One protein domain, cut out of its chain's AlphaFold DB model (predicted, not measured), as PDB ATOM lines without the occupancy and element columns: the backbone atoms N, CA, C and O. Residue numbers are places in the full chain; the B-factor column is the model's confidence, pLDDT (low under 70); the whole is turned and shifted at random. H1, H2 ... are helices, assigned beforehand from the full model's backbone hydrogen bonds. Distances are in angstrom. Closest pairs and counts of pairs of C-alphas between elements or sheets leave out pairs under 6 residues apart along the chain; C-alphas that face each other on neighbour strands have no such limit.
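What this domain is: This is residues 7 to 82 of the 93 residues of an uncharacterized protein of Calditrichaeota bacterium (UniProt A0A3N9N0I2). Look first for one long helix, H3, crossed near its beginning by a shorter helix, H1, at about a right angle; little H2 sits beyond H1, on the side away from H3. A long loop, residues 27 to 50, leads from H2 past H1 to the beginning of H3, and at the other end of H3 a tail folds back, with residues 75 to 80 sticking out. The printed part has 76 residues with three named helices, in the order H1, H2, H3, and no named strand; the class is all helix, though under half of the residues, 35, are in named elements. It is only just loose, close to compact, with a radius of gyration of the C-alphas of 13.9 A and spans of 36 by 28 by 21 A.

Where its parts are: Find C-alpha 51 at (-16.221, 30.996, 52.016); from there H3, residues 51 to 68, runs 25.8 A to C-alpha 68 at (0.447, 23.524, 33.858). H1, residues 7 to 17, begins at C-alpha 7 at (-5.796, 30.298, 59.559) and is 15.4 A long. H2 is residues 21 to 26, 9.0 A.

How they stand to each other: Look at residues 51 to 59 of H3, which alone touch H1; the closest C-alphas, those of Phe 13 and Ala 55, are 4.7 A apart. The lines of H1 and H3 are about perpendicular, at 77 degrees. H1 and H2 are close but not clearly touching, with the C-alphas of Leu 15 and Leu 24 closest at 6.5 A, and run opposite ways at a shallow tilt of 31 degrees. H2 and H3 are apart. In H1, H2 and H3 every O i to N i+4 pair is within hydrogen-bond range.

The domain as a whole: The two C-alphas farthest apart are those of Asn 31 and Gly 70, 38.6 A. The link from H1 to H2 is tight and that from H2 to H3 long, 24 residues. In the tail, residues 74 to 75 pair antiparallel with residues 80 to 81. The printed part has no cut; pLDDT is under 70 at residues 45 to 49 and 75 to 82.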
ATOM      1  N   LYS A   7      -6.604  29.097  59.771       88.75
ATOM      2  CA  LYS A   7      -5.796  30.298  59.559       88.75
ATOM      3  C   LYS A   7      -5.322  30.422  58.108       88.75
ATOM      4  O   LYS A   7      -5.468  31.493  57.527       88.75
ATOM      5  N   ASP A   8      -4.831  29.330  57.521       85.38
ATOM      6  CA  ASP A   8      -4.410  29.318  56.116       85.38
ATOM      7  C   ASP A   8      -5.597  29.626  55.192       85.38
ATOM      8  O   ASP A   8      -5.475  30.391  54.242       85.38
ATOM      9  N   LEU A   9      -6.770  29.055  55.483       86.94
ATOM     10  CA  LEU A   9      -7.973  29.246  54.668       86.94
ATOM     11  C   LEU A   9      -8.503  30.679  54.735       86.94
ATOM     12  O   LEU A   9      -8.923  31.212  53.710       86.94
ATOM     13  N   LYS A  10      -8.445  31.311  55.911       90.88
ATOM     14  CA  LYS A  10      -8.769  32.732  56.075       90.88
ATOM     15  C   LYS A  10      -7.832  33.623  55.261       90.88
ATOM     16  O   LYS A  10      -8.294  34.512  54.555       90.88
ATOM     17  N   GLU A  11      -6.526  33.360  55.324       89.50
ATOM     18  CA  GLU A  11      -5.524  34.115  54.565       89.50
ATOM     19  C   GLU A  11      -5.734  33.970  53.055       89.50
ATOM     20  O   GLU A  11      -5.775  34.965  52.334       89.50
ATOM     21  N   ILE A  12      -5.938  32.739  52.581       88.31
ATOM     22  CA  ILE A  12      -6.238  32.457  51.174       88.31
ATOM     23  C   ILE A  12      -7.504  33.204  50.742       88.31
ATOM     24  O   ILE A  12      -7.492  33.878  49.716       88.31
ATOM     25  N   PHE A  13      -8.585  33.125  51.521       90.06
ATOM     26  CA  PHE A  13      -9.820  33.836  51.203       90.06
ATOM     27  C   PHE A  13      -9.596  35.351  51.081       90.06
ATOM     28  O   PHE A  13      -9.978  35.942  50.071       90.06
ATOM     29  N   ALA A  14      -8.935  35.970  52.064       89.19
ATOM     30  CA  ALA A  14      -8.644  37.403  52.063       89.19
ATOM     31  C   ALA A  14      -7.776  37.818  50.859       89.19
ATOM     32  O   ALA A  14      -8.033  38.844  50.228       89.19
ATOM     33  N   LEU A  15      -6.791  36.995  50.479       88.81
ATOM     34  CA  LEU A  15      -5.951  37.217  49.297       88.81
ATOM     35  C   LEU A  15      -6.756  37.229  47.994       88.81
ATOM     36  O   LEU A  15      -6.508  38.072  47.136       88.81
ATOM     37  N   PHE A  16      -7.698  36.298  47.830       87.50
ATOM     38  CA  PHE A  16      -8.477  36.166  46.593       87.50
ATOM     39  C   PHE A  16      -9.686  37.101  46.515       87.50
ATOM     40  O   PHE A  16     -10.126  37.421  45.413       87.50
ATOM     41  N   SER A  17     -10.224  37.529  47.655       86.50
ATOM     42  CA  SER A  17     -11.327  38.497  47.719       86.50
ATOM     43  C   SER A  17     -10.851  39.954  47.645       86.50
ATOM     44  O   SER A  17     -11.639  40.829  47.292       86.50
ATOM     45  N   SER A  18      -9.567  40.219  47.906       88.12
ATOM     46  CA  SER A  18      -8.958  41.542  47.734       88.12
ATOM     47  C   SER A  18      -8.710  41.843  46.257       88.12
ATOM     48  O   SER A  18      -7.868  41.228  45.603       88.12
ATOM     49  N   SER A  19      -9.422  42.832  45.727       83.69
ATOM     50  CA  SER A  19      -9.392  43.201  44.309       83.69
ATOM     51  C   SER A  19      -8.297  44.216  43.965       83.69
ATOM     52  O   SER A  19      -7.883  44.326  42.808       83.69
ATOM     53  N   THR A  20      -7.797  44.956  44.962       87.56
ATOM     54  CA  THR A  20      -6.816  46.030  44.767       87.56
ATOM     55  C   THR A  20      -5.509  45.810  45.531       87.56
ATOM     56  O   THR A  20      -5.458  45.193  46.594       87.56
ATOM     57  N   ILE A  21      -4.421  46.413  45.031       84.00
ATOM     58  CA  ILE A  21      -3.118  46.450  45.726       84.00
ATOM     59  C   ILE A  21      -3.237  47.117  47.107       84.00
ATOM     60  O   ILE A  21      -2.465  46.809  48.014       84.00
ATOM     61  N   TYR A  22      -4.178  48.049  47.268       89.44
ATOM     62  CA  TYR A  22      -4.423  48.721  48.540       89.44
ATOM     63  C   TYR A  22      -5.063  47.774  49.562       89.44
ATOM     64  O   TYR A  22      -4.583  47.698  50.693       89.44
ATOM     65  N   GLU A  23      -6.080  47.010  49.168       87.50
ATOM     66  CA  GLU A  23      -6.720  45.980  50.008       87.50
ATOM     67  C   GLU A  23      -5.721  44.885  50.401       87.50
ATOM     68  O   GLU A  23      -5.584  44.571  51.580       87.50
ATOM     69  N   LEU A  24      -4.902  44.410  49.455       89.38
ATOM     70  CA  LEU A  24      -3.868  43.400  49.721       89.38
ATOM     71  C   LEU A  24      -2.847  43.816  50.790       89.38
ATOM     72  O   LEU A  24      -2.281  42.968  51.471       89.38
ATOM     73  N   LYS A  25      -2.572  45.113  50.946       89.62
ATOM     74  CA  LYS A  25      -1.685  45.585  52.024       89.62
ATOM     75  C   LYS A  25      -2.373  45.554  53.384       89.62
ATOM     76  O   LYS A  25      -1.707  45.357  54.399       89.62
ATOM     77  N   GLN A  26      -3.682  45.766  53.405       92.62
ATOM     78  CA  GLN A  26      -4.474  45.844  54.624       92.62
ATOM     79  C   GLN A  26      -4.725  44.471  55.241       92.62
ATOM     80  O   GLN A  26      -4.748  44.376  56.464       92.62
ATOM     81  N   ILE A  27      -4.785  43.398  54.442       93.94
ATOM     82  CA  ILE A  27      -5.052  42.057  54.990       93.94
ATOM     83  C   ILE A  27      -4.005  41.576  55.998       93.94
ATOM     84  O   ILE A  27      -4.304  40.703  56.802       93.94
ATOM     85  N   TYR A  28      -2.797  42.149  56.000       93.38
ATOM     86  CA  TYR A  28      -1.732  41.838  56.962       93.38
ATOM     87  C   TYR A  28      -1.610  42.855  58.107       93.38
ATOM     88  O   TYR A  28      -0.810  42.664  59.027       93.38
ATOM     89  N   ASN A  29      -2.389  43.936  58.075       93.50
ATOM     90  CA  ASN A  29      -2.404  44.951  59.116       93.50
ATOM     91  C   ASN A  29      -3.398  44.556  60.214       93.50
ATOM     92  O   ASN A  29      -4.601  44.653  60.024       93.50
ATOM     93  N   LYS A  30      -2.897  44.177  61.395       95.19
ATOM     94  CA  LYS A  30      -3.718  43.731  62.540       95.19
ATOM     95  C   LYS A  30      -4.733  44.759  63.047       95.19
ATOM     96  O   LYS A  30      -5.664  44.385  63.748       95.19
ATOM     97  N   ASN A  31      -4.512  46.039  62.750       95.06
ATOM     98  CA  ASN A  31      -5.408  47.124  63.151       95.06
ATOM     99  C   ASN A  31      -6.444  47.454  62.070       95.06
ATOM    100  O   ASN A  31      -7.243  48.369  62.257       95.06
ATOM    101  N   ASP A  32      -6.385  46.773  60.929       94.50
ATOM    102  CA  ASP A  32      -7.301  46.970  59.819       94.50
ATOM    103  C   ASP A  32      -8.486  46.008  59.908       94.50
ATOM    104  O   ASP A  32      -8.362  44.874  60.380       94.50
ATOM    105  N   ASN A  33      -9.638  46.443  59.409       91.81
ATOM    106  CA  ASN A  33     -10.825  45.599  59.350       91.81
ATOM    107  C   ASN A  33     -10.639  44.439  58.366       91.81
ATOM    108  O   ASN A  33     -11.187  43.364  58.598       91.81
ATOM    109  N   LEU A  34      -9.829  44.635  57.320       91.69
ATOM    110  CA  LEU A  34      -9.521  43.613  56.319       91.69
ATOM    111  C   LEU A  34      -8.498  42.576  56.801       91.69
ATOM    112  O   LEU A  34      -8.148  41.682  56.033       91.69
ATOM    113  N   TYR A  35      -7.998  42.676  58.040       95.19
ATOM    114  CA  TYR A  35      -7.044  41.713  58.584       95.19
ATOM    115  C   TYR A  35      -7.568  40.284  58.438       95.19
ATOM    116  O   TYR A  35      -8.629  39.952  58.965       95.19
ATOM    117  N   PHE A  36      -6.809  39.416  57.767       92.81
ATOM    118  CA  PHE A  36      -7.327  38.113  57.353       92.81
ATOM    119  C   PHE A  36      -7.797  37.241  58.529       92.81
ATOM    120  O   PHE A  36      -8.711  36.438  58.371       92.81
ATOM    121  N   GLU A  37      -7.222  37.377  59.731       93.62
ATOM    122  CA  GLU A  37      -7.667  36.570  60.877       93.62
ATOM    123  C   GLU A  37      -9.081  36.935  61.360       93.62
ATOM    124  O   GLU A  37      -9.713  36.102  62.023       93.62
ATOM    125  N   ASN A  38      -9.599  38.106  60.973       93.56
ATOM    126  CA  ASN A  38     -10.974  38.533  61.240       93.56
ATOM    127  C   ASN A  38     -12.005  37.764  60.398       93.56
ATOM    128  O   ASN A  38     -13.185  37.775  60.739       93.56
ATOM    129  N   GLU A  39     -11.590  37.069  59.333       90.50
ATOM    130  CA  GLU A  39     -12.512  36.323  58.476       90.50
ATOM    131  C   GLU A  39     -13.238  35.214  59.242       90.50
ATOM    132  O   GLU A  39     -12.622  34.405  59.944       90.50
ATOM    133  N   ASN A  40     -14.555  35.120  59.070       88.44
ATOM    134  CA  ASN A  40     -15.343  33.993  59.550       88.44
ATOM    135  C   ASN A  40     -15.648  33.044  58.386       88.44
ATOM    136  O   ASN A  40     -16.428  33.361  57.496       88.44
ATOM    137  N   LEU A  41     -15.040  31.854  58.408       86.06
ATOM    138  CA  LEU A  41     -15.179  30.854  57.341       86.06
ATOM    139  C   LEU A  41     -16.586  30.250  57.231       86.06
ATOM    140  O   LEU A  41     -16.872  29.601  56.226       86.06
ATOM    141  N   ASN A  42     -17.422  30.427  58.259       84.06
ATOM    142  CA  ASN A  42     -18.799  29.937  58.283       84.06
ATOM    143  C   ASN A  42     -19.797  30.924  57.662       84.06
ATOM    144  O   ASN A  42     -20.961  30.568  57.516       84.06
ATOM    145  N   ASP A  43     -19.369  32.146  57.329       82.12
ATOM    146  CA  ASP A  43     -20.241  33.086  56.629       82.12
ATOM    147  C   ASP A  43     -20.454  32.621  55.182       82.12
ATOM    148  O   ASP A  43     -19.530  32.128  54.520       82.12
ATOM    149  N   GLU A  44     -21.665  32.829  54.673       71.06
ATOM    150  CA  GLU A  44     -21.952  32.684  53.250       71.06
ATOM    151  C   GLU A  44     -21.212  33.777  52.466       71.06
ATOM    152  O   GLU A  44     -21.114  34.929  52.901       71.06
ATOM    153  N   TYR A  45     -20.656  33.417  51.310       68.94
ATOM    154  CA  TYR A  45     -20.096  34.385  50.375       68.94
ATOM    155  C   TYR A  45     -21.126  34.626  49.276       68.94
ATOM    156  O   TYR A  45     -21.659  33.674  48.720       68.94
ATOM    157  N   GLU A  46     -21.406  35.880  48.924       67.62
ATOM    158  CA  GLU A  46     -22.521  36.216  48.016       67.62
ATOM    159  C   GLU A  46     -22.477  35.474  46.662       67.62
ATOM    160  O   GLU A  46     -23.511  35.268  46.032       67.62
ATOM    161  N   LEU A  47     -21.289  35.033  46.227       61.03
ATOM    162  CA  LEU A  47     -21.069  34.267  44.995       61.03
ATOM    163  C   LEU A  47     -20.879  32.750  45.200       61.03
ATOM    164  O   LEU A  47     -20.978  32.004  44.227       61.03
ATOM    165  N   VAL A  48     -20.586  32.281  46.419       59.19
ATOM    166  CA  VAL A  48     -20.321  30.863  46.734       59.19
ATOM    167  C   VAL A  48     -20.927  30.521  48.089       59.19
ATOM    168  O   VAL A  48     -20.623  31.170  49.085       59.19
ATOM    169  N   SER A  49     -21.716  29.446  48.148       63.53
ATOM    170  CA  SER A  49     -22.449  29.012  49.347       63.53
ATOM    171  C   SER A  49     -21.601  28.910  50.622       63.53
ATOM    172  O   SER A  49     -22.155  29.016  51.708       63.53
ATOM    173  N   VAL A  50     -20.272  28.742  50.527       77.31
ATOM    174  CA  VAL A  50     -19.365  28.719  51.685       77.31
ATOM    175  C   VAL A  50     -18.003  29.359  51.358       77.31
ATOM    176  O   VAL A  50     -17.293  28.902  50.457       77.31
ATOM    177  N   LYS A  51     -17.556  30.353  52.149       85.25
ATOM    178  CA  LYS A  51     -16.221  30.996  52.016       85.25
ATOM    179  C   LYS A  51     -15.058  29.996  52.024       85.25
ATOM    180  O   LYS A  51     -14.078  30.147  51.294       85.25
ATOM    181  N   ARG A  52     -15.171  28.949  52.848       81.25
ATOM    182  CA  ARG A  52     -14.191  27.856  52.945       81.25
ATOM    183  C   ARG A  52     -13.976  27.135  51.611       81.25
ATOM    184  O   ARG A  52     -12.836  26.837  51.259       81.25
ATOM    185  N   GLU A  53     -15.057  26.838  50.895       79.81
ATOM    186  CA  GLU A  53     -15.006  26.141  49.605       79.81
ATOM    187  C   GLU A  53     -14.365  27.030  48.543       79.81
ATOM    188  O   GLU A  53     -13.428  26.594  47.873       79.81
ATOM    189  N   PHE A  54     -14.760  28.307  48.492       84.25
ATOM    190  CA  PHE A  54     -14.137  29.293  47.610       84.25
ATOM    191  C   PHE A  54     -12.620  29.377  47.819       84.25
ATOM    192  O   PHE A  54     -11.863  29.313  46.853       84.25
ATOM    193  N   ALA A  55     -12.158  29.480  49.069       81.25
ATOM    194  CA  ALA A  55     -10.730  29.567  49.373       81.25
ATOM    195  C   ALA A  55      -9.961  28.343  48.849       81.25
ATOM    196  O   ALA A  55      -8.902  28.473  48.227       81.25
ATOM    197  N   LEU A  56     -10.513  27.145  49.060       81.69
ATOM    198  CA  LEU A  56      -9.926  25.916  48.537       81.69
ATOM    199  C   LEU A  56      -9.878  25.939  47.010       81.69
ATOM    200  O   LEU A  56      -8.817  25.691  46.442       81.69
ATOM    201  N   ASP A  57     -10.975  26.265  46.339       81.38
ATOM    202  CA  ASP A  57     -11.049  26.237  44.876       81.38
ATOM    203  C   ASP A  57     -10.169  27.298  44.213       81.38
ATOM    204  O   ASP A  57      -9.510  27.021  43.203       81.38
ATOM    205  N   ALA A  58     -10.063  28.478  44.819       83.06
ATOM    206  CA  ALA A  58      -9.162  29.528  44.374       83.06
ATOM    207  C   ALA A  58      -7.694  29.078  44.462       83.06
ATOM    208  O   ALA A  58      -6.942  29.166  43.481       83.06
ATOM    209  N   LEU A  59      -7.295  28.478  45.590       82.62
ATOM    210  CA  LEU A  59      -5.956  27.911  45.741       82.62
ATOM    211  C   LEU A  59      -5.704  26.776  44.738       82.62
ATOM    212  O   LEU A  59      -4.656  26.748  44.085       82.62
ATOM    213  N   ARG A  60      -6.651  25.841  44.594       80.31
ATOM    214  CA  ARG A  60      -6.556  24.722  43.640       80.31
ATOM    215  C   ARG A  60      -6.335  25.237  42.218       80.31
ATOM    216  O   ARG A  60      -5.468  24.716  41.515       80.31
ATOM    217  N   SER A  61      -7.057  26.286  41.830       77.75
ATOM    218  CA  SER A  61      -6.961  26.921  40.513       77.75
ATOM    219  C   SER A  61      -5.575  27.515  40.252       77.75
ATOM    220  O   SER A  61      -4.989  27.270  39.194       77.75
ATOM    221  N   VAL A  62      -5.001  28.229  41.226       83.44
ATOM    222  CA  VAL A  62      -3.649  28.803  41.101       83.44
ATOM    223  C   VAL A  62      -2.578  27.718  41.036       83.44
ATOM    224  O   VAL A  62      -1.722  27.756  40.148       83.44
ATOM    225  N   LEU A  63      -2.635  26.718  41.919       81.62
ATOM    226  CA  LEU A  63      -1.672  25.612  41.920       81.62
ATOM    227  C   LEU A  63      -1.712  24.829  40.602       81.62
ATOM    228  O   LEU A  63      -0.661  24.501  40.043       81.62
ATOM    229  N   TYR A  64      -2.911  24.568  40.079       76.81
ATOM    230  CA  TYR A  64      -3.093  23.924  38.782       76.81
ATOM    231  C   TYR A  64      -2.482  24.754  37.646       76.81
ATOM    232  O   TYR A  64      -1.726  24.220  36.831       76.81
ATOM    233  N   TRP A  65      -2.765  26.060  37.598       79.31
ATOM    234  CA  TRP A  65      -2.229  26.946  36.564       79.31
ATOM    235  C   TRP A  65      -0.697  26.999  36.585       79.31
ATOM    236  O   TRP A  65      -0.067  26.832  35.537       79.31
ATOM    237  N   LEU A  66      -0.092  27.157  37.768       79.19
ATOM    238  CA  LEU A  66       1.365  27.188  37.936       79.19
ATOM    239  C   LEU A  66       2.006  25.877  37.465       79.19
ATOM    240  O   LEU A  66       2.962  25.891  36.688       79.19
ATOM    241  N   ASN A  67       1.441  24.736  37.860       76.38
ATOM    242  CA  ASN A  67       1.938  23.431  37.431       76.38
ATOM    243  C   ASN A  67       1.822  23.236  35.911       76.38
ATOM    244  O   ASN A  67       2.793  22.834  35.271       76.38
ATOM    245  N   LYS A  68       0.677  23.598  35.313       70.12
ATOM    246  CA  LYS A  68       0.447  23.524  33.858       70.12
ATOM    247  C   LYS A  68       1.444  24.368  33.059       70.12
ATOM    248  O   LYS A  68       1.762  24.025  31.923       70.12
ATOM    249  N   LYS A  69       1.939  25.468  33.630       77.25
ATOM    250  CA  LYS A  69       2.963  26.332  33.022       77.25
ATOM    251  C   LYS A  69       4.398  25.844  33.237       77.25
ATOM    252  O   LYS A  69       5.316  26.451  32.697       77.25
ATOM    253  N   GLY A  70       4.592  24.746  33.967       77.94
ATOM    254  CA  GLY A  70       5.907  24.162  34.224       77.94
ATOM    255  C   GLY A  70       6.644  24.778  35.414       77.94
ATOM    256  O   GLY A  70       7.831  24.506  35.580       77.94
ATOM    257  N   TYR A  71       5.975  25.579  36.253       76.19
ATOM    258  CA  TYR A  71       6.579  26.066  37.491       76.19
ATOM    259  C   TYR A  71       6.710  24.922  38.500       76.19
ATOM    260  O   TYR A  71       5.746  24.206  38.792       76.19
ATOM    261  N   SER A  72       7.906  24.776  39.070       76.44
ATOM    262  CA  SER A  72       8.131  23.885  40.204       76.44
ATOM    263  C   SER A  72       7.555  24.514  41.468       76.44
ATOM    264  O   SER A  72       7.932  25.617  41.857       76.44
ATOM    265  N   LEU A  73       6.634  23.800  42.107       74.94
ATOM    266  CA  LEU A  73       6.003  24.213  43.354       74.94
ATOM    267  C   LEU A  73       6.707  23.506  44.512       74.94
ATOM    268  O   LEU A  73       6.907  22.292  44.455       74.94
ATOM    269  N   TYR A  74       7.056  24.245  45.561       70.00
ATOM    270  CA  TYR A  74       7.729  23.720  46.748       70.00
ATOM    271  C   TYR A  74       6.959  24.128  48.001       70.00
ATOM    272  O   TYR A  74       6.447  25.244  48.085       70.00
ATOM    273  N   LYS A  75       6.860  23.223  48.975       58.97
ATOM    274  CA  LYS A  75       6.349  23.538  50.307       58.97
ATOM    275  C   LYS A  75       7.539  23.969  51.168       58.97
ATOM    276  O   LYS A  75       8.423  23.161  51.424       58.97
ATOM    277  N   ASN A  76       7.537  25.219  51.633       60.44
ATOM    278  CA  ASN A  76       8.633  25.855  52.382       60.44
ATOM    279  C   ASN A  76       9.954  26.007  51.598       60.44
ATOM    280  O   ASN A  76      10.131  25.502  50.492       60.44
ATOM    281  N   SER A  77      10.916  26.688  52.223       53.75
ATOM    282  CA  SER A  77      12.308  26.844  51.780       53.75
ATOM    283  C   SER A  77      13.130  25.544  51.784       53.75
ATOM    284  O   SER A  77      14.293  25.562  51.395       53.75
ATOM    285  N   ASN A  78      12.544  24.412  52.194       52.72
ATOM    286  CA  ASN A  78      13.228  23.118  52.289       52.72
ATOM    287  C   ASN A  78      13.186  22.295  50.989       52.72
ATOM    288  O   ASN A  78      13.562  21.129  51.003       52.72
ATOM    289  N   ASN A  79      12.762  22.881  49.862       54.59
ATOM    290  CA  ASN A  79      12.703  22.213  48.554       54.59
ATOM    291  C   ASN A  79      11.830  20.941  48.509       54.59
ATOM    292  O   ASN A  79      11.971  20.135  47.586       54.59
ATOM    293  N   ASP A  80      10.875  20.784  49.431       57.19
ATOM    294  CA  ASP A  80       9.895  19.699  49.367       57.19
ATOM    295  C   ASP A  80       8.959  19.947  48.186       57.19
ATOM    296  O   ASP A  80       8.023  20.751  48.243       57.19
ATOM    297  N   LYS A  81       9.246  19.286  47.067       60.09
ATOM    298  CA  LYS A  81       8.510  19.471  45.823       60.09
ATOM    299  C   LYS A  81       7.059  19.012  45.989       60.09
ATOM    300  O   LYS A  81       6.769  17.888  46.396       60.09
ATOM    301  N   LEU A  82       6.123  19.886  45.634       62.84
ATOM    302  CA  LEU A  82       4.687  19.613  45.606       62.84
ATOM    303  C   LEU A  82       4.348  18.782  44.352       62.84
ATOM    304  O   LEU A  82       3.749  19.277  43.401       62.84
TER     305      LEU A  82